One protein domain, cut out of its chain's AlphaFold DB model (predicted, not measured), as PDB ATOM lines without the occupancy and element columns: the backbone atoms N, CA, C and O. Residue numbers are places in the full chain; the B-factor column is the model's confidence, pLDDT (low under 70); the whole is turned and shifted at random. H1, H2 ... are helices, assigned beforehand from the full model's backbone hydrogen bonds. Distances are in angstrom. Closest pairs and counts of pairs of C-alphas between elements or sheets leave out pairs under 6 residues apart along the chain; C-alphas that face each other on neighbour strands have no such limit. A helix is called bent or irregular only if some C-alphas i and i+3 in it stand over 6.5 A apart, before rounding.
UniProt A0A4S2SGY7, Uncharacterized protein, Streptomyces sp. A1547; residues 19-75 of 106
ATOM      1  N   ALA A  19      -9.965  39.022  33.403       88.56
ATOM      2  CA  ALA A  19     -10.038  38.901  34.863       88.56
ATOM      3  C   ALA A  19     -10.813  40.045  35.540       88.56
ATOM      4  O   ALA A  19     -11.684  39.786  36.364       88.56
ATOM      5  N   ASP A  20     -10.569  41.301  35.152       91.12
ATOM      6  CA  ASP A  20     -11.278  42.454  35.727       91.12
ATOM      7  C   ASP A  20     -12.779  42.434  35.404       91.12
ATOM      8  O   ASP A  20     -13.617  42.808  36.230       91.12
ATOM      9  N   ARG A  21     -13.138  41.981  34.199       93.94
ATOM     10  CA  ARG A  21     -14.531  41.893  33.752       93.94
ATOM     11  C   ARG A  21     -15.259  40.735  34.427       93.94
ATOM     12  O   ARG A  21     -16.403  40.905  34.848       93.94
ATOM     13  N   ASP A  22     -14.595  39.597  34.570       91.50
ATOM     14  CA  ASP A  22     -15.138  38.434  35.268       91.50
ATOM     15  C   ASP A  22     -15.313  38.725  36.759       91.50
ATOM     16  O   ASP A  22     -16.368  38.436  37.333       91.50
ATOM     17  N   ALA A  23     -14.339  39.397  37.373       94.19
ATOM     18  CA  ALA A  23     -14.426  39.874  38.745       94.19
ATOM     19  C   ALA A  23     -15.593  40.847  38.953       94.19
ATOM     20  O   ALA A  23     -16.324  40.736  39.943       94.19
ATOM     21  N   ALA A  24     -15.811  41.773  38.014       95.94
ATOM     22  CA  ALA A  24     -16.946  42.689  38.054       95.94
ATOM     23  C   ALA A  24     -18.289  41.944  37.959       95.94
ATOM     24  O   ALA A  24     -19.191  42.216  38.753       95.94
ATOM     25  N   ALA A  25     -18.412  40.965  37.058       94.31
ATOM     26  CA  ALA A  25     -19.628  40.162  36.918       94.31
ATOM     27  C   ALA A  25     -19.925  39.322  38.175       94.31
ATOM     28  O   ALA A  25     -21.073  39.218  38.619       94.31
ATOM     29  N   TRP A  26     -18.891  38.749  38.793       94.75
ATOM     30  CA  TRP A  26     -19.022  38.046  40.072       94.75
ATOM     31  C   TRP A  26     -19.444  38.971  41.202       94.75
ATOM     32  O   TRP A  26     -20.304  38.599  42.003       94.75
ATOM     33  N   LYS A  27     -18.886  40.181  41.247       95.44
ATOM     34  CA  LYS A  27     -19.291  41.193  42.216       95.44
ATOM     35  C   LYS A  27     -20.755  41.567  42.051       95.44
ATOM     36  O   LYS A  27     -21.489  41.523  43.028       95.44
ATOM     37  N   GLU A  28     -21.178  41.900  40.837       95.19
ATOM     38  CA  GLU A  28     -22.556  42.300  40.546       95.19
ATOM     39  C   GLU A  28     -23.557  41.218  40.969       95.19
ATOM     40  O   GLU A  28     -24.496  41.488  41.717       95.19
ATOM     41  N   THR A  29     -23.316  39.975  40.550       90.81
ATOM     42  CA  THR A  29     -24.207  38.851  40.864       90.81
ATOM     43  C   THR A  29     -24.229  38.522  42.355       90.81
ATOM     44  O   THR A  29     -25.304  38.342  42.922       90.81
ATOM     45  N   SER A  30     -23.066  38.487  43.009       90.69
ATOM     46  CA  SER A  30     -22.959  38.162  44.438       90.69
ATOM     47  C   SER A  30     -23.534  39.262  45.326       90.69
ATOM     48  O   SER A  30     -24.258  38.969  46.279       90.69
ATOM     49  N   ASP A  31     -23.245  40.526  45.010       92.06
ATOM     50  CA  ASP A  31     -23.749  41.676  45.761       92.06
ATOM     51  C   ASP A  31     -25.262  41.834  45.583       92.06
ATOM     52  O   ASP A  31     -25.961  42.183  46.537       92.06
ATOM     53  N   GLY A  32     -25.782  41.492  44.399       90.06
ATOM     54  CA  GLY A  32     -27.217  41.435  44.121       90.06
ATOM     55  C   GLY A  32     -27.983  40.446  45.008       90.06
ATOM     56  O   GLY A  32     -29.156  40.679  45.296       90.06
ATOM     57  N   CYS A  33     -27.331  39.387  45.507       84.62
ATOM     58  CA  CYS A  33     -27.933  38.427  46.441       84.62
ATOM     59  C   CYS A  33     -28.043  38.960  47.880       84.62
ATOM     60  O   CYS A  33     -28.874  38.478  48.653       84.62
ATOM     61  N   LEU A  34     -27.186  39.909  48.280       85.38
ATOM     62  CA  LEU A  34     -27.028  40.300  49.689       85.38
ATOM     63  C   LEU A  34     -28.310  40.842  50.341       85.38
ATOM     64  O   LEU A  34     -28.535  40.506  51.503       85.38
ATOM     65  N   PRO A  35     -29.176  41.625  49.662       84.12
ATOM     66  CA  PRO A  35     -30.420  42.112  50.262       84.12
ATOM     67  C   PRO A  35     -31.381  41.000  50.706       84.12
ATOM     68  O   PRO A  35     -32.141  41.197  51.651       84.12
ATOM     69  N   GLY A  36     -31.358  39.845  50.031       78.88
ATOM     70  CA  GLY A  36     -32.186  38.681  50.366       78.88
ATOM     71  C   GLY A  36     -31.503  37.673  51.294       78.88
ATOM     72  O   GLY A  36     -32.148  36.734  51.755       78.88
ATOM     73  N   TRP A  37     -30.210  37.843  51.576       78.81
ATOM     74  CA  TRP A  37     -29.439  36.881  52.353       78.81
ATOM     75  C   TRP A  37     -29.612  37.116  53.852       78.81
ATOM     76  O   TRP A  37     -29.267  38.170  54.385       78.81
ATOM     77  N   GLN A  38     -30.098  36.088  54.548       72.75
ATOM     78  CA  GLN A  38     -30.091  36.022  56.005       72.75
ATOM     79  C   GLN A  38     -28.958  35.107  56.492       72.75
ATOM     80  O   GLN A  38     -29.077  33.888  56.373       72.75
ATOM     81  N   PRO A  39     -27.831  35.659  56.979       67.19
ATOM     82  CA  PRO A  39     -26.733  34.843  57.478       67.19
ATOM     83  C   PRO A  39     -27.129  34.087  58.751       67.19
ATOM     84  O   PRO A  39     -27.894  34.576  59.582       67.19
ATOM     85  N   SER A  40     -26.550  32.899  58.914       61.91
ATOM     86  CA  SER A  40     -26.813  31.939  59.998       61.91
ATOM     87  C   SER A  40     -26.558  32.503  61.404       61.91
ATOM     88  O   SER A  40     -27.116  32.011  62.382       61.91
ATOM     89  N   TYR A  41     -25.702  33.524  61.520       62.56
ATOM     90  CA  TYR A  41     -25.396  34.205  62.774       62.56
ATOM     91  C   TYR A  41     -26.100  35.565  62.822       62.56
ATOM     92  O   TYR A  41     -25.820  36.461  62.021       62.56
ATOM     93  N   ALA A  42     -27.026  35.713  63.769       55.41
ATOM     94  CA  ALA A  42     -27.842  36.908  63.929       55.41
ATOM     95  C   ALA A  42     -26.972  38.145  64.230       55.41
ATOM     96  O   ALA A  42     -26.381  38.249  65.301       55.41
ATOM     97  N   GLY A  43     -26.919  39.097  63.291       58.03
ATOM     98  CA  GLY A  43     -26.452  40.466  63.560       58.03
ATOM     99  C   GLY A  43     -25.451  41.060  62.568       58.03
ATOM    100  O   GLY A  43     -25.318  42.283  62.525       58.03
ATOM    101  N   ALA A  44     -24.781  40.258  61.738       64.62
ATOM    102  CA  ALA A  44     -23.853  40.784  60.735       64.62
ATOM    103  C   ALA A  44     -24.553  40.965  59.381       64.62
ATOM    104  O   ALA A  44     -25.134  40.023  58.847       64.62
ATOM    105  N   ARG A  45     -24.487  42.170  58.797       70.94
ATOM    106  CA  ARG A  45     -24.889  42.358  57.394       70.94
ATOM    107  C   ARG A  45     -23.940  41.563  56.486       70.94
ATOM    108  O   ARG A  45     -22.732  41.591  56.738       70.94
ATOM    109  N   PRO A  46     -24.440  40.906  55.426       78.44
ATOM    110  CA  PRO A  46     -23.584  40.253  54.445       78.44
ATOM    111  C   PRO A  46     -22.570  41.248  53.856       78.44
ATOM    112  O   PRO A  46     -22.942  42.347  53.438       78.44
ATOM    113  N   ARG A  47     -21.281  40.884  53.842       88.44
ATOM    114  CA  ARG A  47     -20.217  41.735  53.286       88.44
ATOM    115  C   ARG A  47     -20.225  41.668  51.750       88.44
ATOM    116  O   ARG A  47     -20.265  40.549  51.223       88.44
ATOM    117  N   PRO A  48     -20.089  42.816  51.053       92.44
ATOM    118  CA  PRO A  48     -19.871  42.852  49.610       92.44
ATOM    119  C   PRO A  48     -18.719  41.958  49.158       92.44
ATOM    120  O   PRO A  48     -17.738  41.781  49.886       92.44
ATOM    121  N   PHE A  49     -18.838  41.432  47.946       94.56
ATOM    122  CA  PHE A  49     -17.793  40.691  47.268       94.56
ATOM    123  C   PHE A  49     -16.613  41.610  46.932       94.56
ATOM    124  O   PHE A  49     -16.776  42.690  46.341       94.56
ATOM    125  N   ASP A  50     -15.418  41.189  47.331       95.69
ATOM    126  CA  ASP A  50     -14.153  41.841  47.004       95.69
ATOM    127  C   ASP A  50     -13.658  41.337  45.643       95.69
ATOM    128  O   ASP A  50     -13.072  40.260  45.532       95.69
ATOM    129  N   ALA A  51     -13.890  42.141  44.605       95.94
ATOM    130  CA  ALA A  51     -13.530  41.811  43.228       95.94
ATOM    131  C   ALA A  51     -12.025  41.561  43.020       95.94
ATOM    132  O   ALA A  51     -11.655  40.969  42.018       95.94
ATOM    133  N   VAL A  52     -11.152  41.973  43.943       94.25
ATOM    134  CA  VAL A  52      -9.713  41.712  43.825       94.25
ATOM    135  C   VAL A  52      -9.347  40.466  44.619       94.25
ATOM    136  O   VAL A  52      -8.855  39.484  44.065       94.25
ATOM    137  N   ARG A  53      -9.582  40.493  45.935       95.81
ATOM    138  CA  ARG A  53      -9.107  39.430  46.832       95.81
ATOM    139  C   ARG A  53      -9.973  38.183  46.748       95.81
ATOM    140  O   ARG A  53      -9.448  37.088  46.594       95.81
ATOM    141  N   GLU A  54     -11.292  38.336  46.825       95.62
ATOM    142  CA  GLU A  54     -12.192  37.181  46.816       95.62
ATOM    143  C   GLU A  54     -12.327  36.567  45.428       95.62
ATOM    144  O   GLU A  54     -12.465  35.351  45.334       95.62
ATOM    145  N   TYR A  55     -12.220  37.358  44.359       94.94
ATOM    146  CA  TYR A  55     -12.138  36.793  43.014       94.94
ATOM    147  C   TYR A  55     -10.924  35.872  42.883       94.94
ATOM    148  O   TYR A  55     -11.083  34.687  42.599       94.94
ATOM    149  N   ARG A  56      -9.729  36.381  43.195       93.38
ATOM    150  CA  ARG A  56      -8.492  35.604  43.095       93.38
ATOM    151  C   ARG A  56      -8.500  34.369  43.997       93.38
ATOM    152  O   ARG A  56      -8.091  33.294  43.581       93.38
ATOM    153  N   ASP A  57      -8.948  34.519  45.241       95.19
ATOM    154  CA  ASP A  57      -8.806  33.452  46.231       95.19
ATOM    155  C   ASP A  57      -9.936  32.405  46.135       95.19
ATOM    156  O   ASP A  57      -9.720  31.233  46.468       95.19
ATOM    157  N   LEU A  58     -11.142  32.789  45.690       94.62
ATOM    158  CA  LEU A  58     -12.337  31.932  45.733       94.62
ATOM    159  C   LEU A  58     -12.859  31.508  44.360       94.62
ATOM    160  O   LEU A  58     -13.555  30.495  44.299       94.62
ATOM    161  N   VAL A  59     -12.567  32.250  43.292       93.50
ATOM    162  CA  VAL A  59     -13.206  32.073  41.977       93.50
ATOM    163  C   VAL A  59     -12.196  31.722  40.894       93.50
ATOM    164  O   VAL A  59     -12.427  30.767  40.155       93.50
ATOM    165  N   ASP A  60     -11.099  32.468  40.813       90.62
ATOM    166  CA  ASP A  60     -10.109  32.336  39.751       90.62
ATOM    167  C   ASP A  60      -9.523  30.914  39.694       90.62
ATOM    168  O   ASP A  60      -9.224  30.294  40.722       90.62
ATOM    169  N   GLY A  61      -9.452  30.351  38.486       86.81
ATOM    170  CA  GLY A  61      -9.039  28.965  38.241       86.81
ATOM    171  C   GLY A  61      -9.979  27.871  38.778       86.81
ATOM    172  O   GLY A  61      -9.637  26.686  38.709       86.81
ATOM    173  N   ARG A  62     -11.160  28.206  39.326       89.81
ATOM    174  CA  ARG A  62     -12.143  27.217  39.809       89.81
ATOM    175  C   ARG A  62     -13.303  27.050  38.836       89.81
ATOM    176  O   ARG A  62     -13.795  27.995  38.231       89.81
ATOM    177  N   ALA A  63     -13.848  25.833  38.781       89.75
ATOM    178  CA  ALA A  63     -15.141  25.610  38.142       89.75
ATOM    179  C   ALA A  63     -16.224  26.487  38.798       89.75
ATOM    180  O   ALA A  63     -16.226  26.668  40.018       89.75
ATOM    181  N   ARG A  64     -17.197  26.963  38.011       87.50
ATOM    182  CA  ARG A  64     -18.202  27.947  38.459       87.50
ATOM    183  C   ARG A  64     -18.926  27.553  39.752       87.50
ATOM    184  O   ARG A  64     -19.008  28.354  40.677       87.50
ATOM    185  N   LEU A  65     -19.387  26.303  39.858       88.31
ATOM    186  CA  LEU A  65     -20.018  25.781  41.081       88.31
ATOM    187  C   LEU A  65     -19.043  25.699  42.266       88.31
ATOM    188  O   LEU A  65     -19.447  25.890  43.410       88.31
ATOM    189  N   GLY A  66     -17.763  25.432  42.000       91.12
ATOM    190  CA  GLY A  66     -16.704  25.479  43.007       91.12
ATOM    191  C   GLY A  66     -16.505  26.890  43.561       91.12
ATOM    192  O   GLY A  66     -16.381  27.042  44.775       91.12
ATOM    193  N   GLY A  67     -16.561  27.909  42.698       92.44
ATOM    194  CA  GLY A  67     -16.533  29.319  43.096       92.44
ATOM    195  C   GLY A  67     -17.721  29.710  43.977       92.44
ATOM    196  O   GLY A  67     -17.529  30.270  45.054       92.44
ATOM    197  N   VAL A  68     -18.944  29.320  43.590       90.94
ATOM    198  CA  VAL A  68     -20.156  29.570  44.402       90.94
ATOM    199  C   VAL A  68     -20.030  28.932  45.789       90.94
ATOM    200  O   VAL A  68     -20.275  29.590  46.799       90.94
ATOM    201  N   ARG A  69     -19.605  27.664  45.864       90.12
ATOM    202  CA  ARG A  69     -19.417  26.961  47.145       90.12
ATOM    203  C   ARG A  69     -18.370  27.644  48.022       90.12
ATOM    204  O   ARG A  69     -18.593  27.808  49.214       90.12
ATOM    205  N   ALA A  70     -17.254  28.070  47.435       92.00
ATOM    206  CA  ALA A  70     -16.194  28.771  48.152       92.00
ATOM    207  C   ALA A  70     -16.658  30.127  48.702       92.00
ATOM    208  O   ALA A  70     -16.363  30.460  49.848       92.00
ATOM    209  N   PHE A  71     -17.423  30.878  47.908       91.00
ATOM    210  CA  PHE A  71     -18.030  32.143  48.312       91.00
ATOM    211  C   PHE A  71     -18.991  31.987  49.500       91.00
ATOM    212  O   PHE A  71     -18.907  32.756  50.462       91.00
ATOM    213  N   LEU A  72     -19.873  30.981  49.451       88.12
ATOM    214  CA  LEU A  72     -20.826  30.678  50.522       88.12
ATOM    215  C   LEU A  72     -20.113  30.216  51.804       88.12
ATOM    216  O   LEU A  72     -20.393  30.730  52.891       88.12
ATOM    217  N   ALA A  73     -19.119  29.332  51.670       88.12
ATOM    218  CA  ALA A  73     -18.310  28.846  52.785       88.12
ATOM    219  C   ALA A  73     -17.521  29.973  53.476       88.12
ATOM    220  O   ALA A  73     -17.496  30.043  54.705       88.12
ATOM    221  N   ALA A  74     -16.951  30.914  52.710       89.06
ATOM    222  CA  ALA A  74     -16.260  32.095  53.246       89.06
ATOM    223  C   ALA A  74     -17.175  33.017  54.079       89.06
ATOM    224  O   ALA A  74     -16.693  33.880  54.811       89.06
ATOM    225  N   ARG A  75     -18.495  32.838  53.973       86.12
ATOM    226  CA  ARG A  75     -19.531  33.576  54.708       86.12
ATOM    227  C   ARG A  75     -20.290  32.682  55.696       86.12
ATOM    228  O   ARG A  75     -21.377  33.046  56.137       86.12
TER     229      ARG A  75
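What this domain is: This is residues 19 to 75 of the 106 residues of an uncharacterized protein of Streptomyces sp. A1547 (UniProt A0A4S2SGY7). A long helix, H1, makes one side of an elongated domain; the short helix H2 stands nearly crosswise to it near Ala 23 and leads over to H3, which lies across from H1. Between H1 and H2, residues 37 to 52 loop out beyond the end of H1 and fold back alongside it. The printed part has 57 residues with three named helices, in the order H1, H2, H3, and no named strand; the class is all helix. The whole is compact, with a radius of gyration of the C-alphas of 11.2 A, and spans 33 by 18 by 16 A.

Where its parts are: Find C-alpha 19 at (-10.038, 38.901, 34.863); from there H1, residues 19 to 36, runs 27.0 A to C-alpha 36 at (-32.186, 38.681, 50.366). H1 is irregular, but only just: C-alphas 32 and 35 are 7.0 A apart. Look next at residues 53 to 59 for H2, 9.7 A long. H3, residues 64 to 73, runs 14.4 A and ends at C-alpha 73, (-18.310, 28.846, 52.785).

How they stand to each other: Start from H1, which is close to H2 but not clearly touching it: their closest C-alphas, those of Ala 23 and Tyr 55, are 5.7 A apart. Their lines are about perpendicular, at 87 degrees. H2 and H3 touch, with the C-alphas of Val 59 and Gly 67 closest at 4.5 A. They run opposite ways at a steep tilt of 54 degrees. H1 and H3 are near each other, with 5 pairs of C-alphas within 10 A. In H2 and H3 every O i to N i+4 pair is within hydrogen-bond range; in H1 it is 11 of 14.

The domain as a whole: The two C-alphas farthest apart, those of Ala 19 and Ala 42, are 34.1 A apart. The link from H1 to H2, 16 residues, is long; that from H2 to H3, 4 residues, is tight. The printed part has no cut. Look at residues 39 to 44 for pLDDT under 70; the mean of the printed part is 87.0.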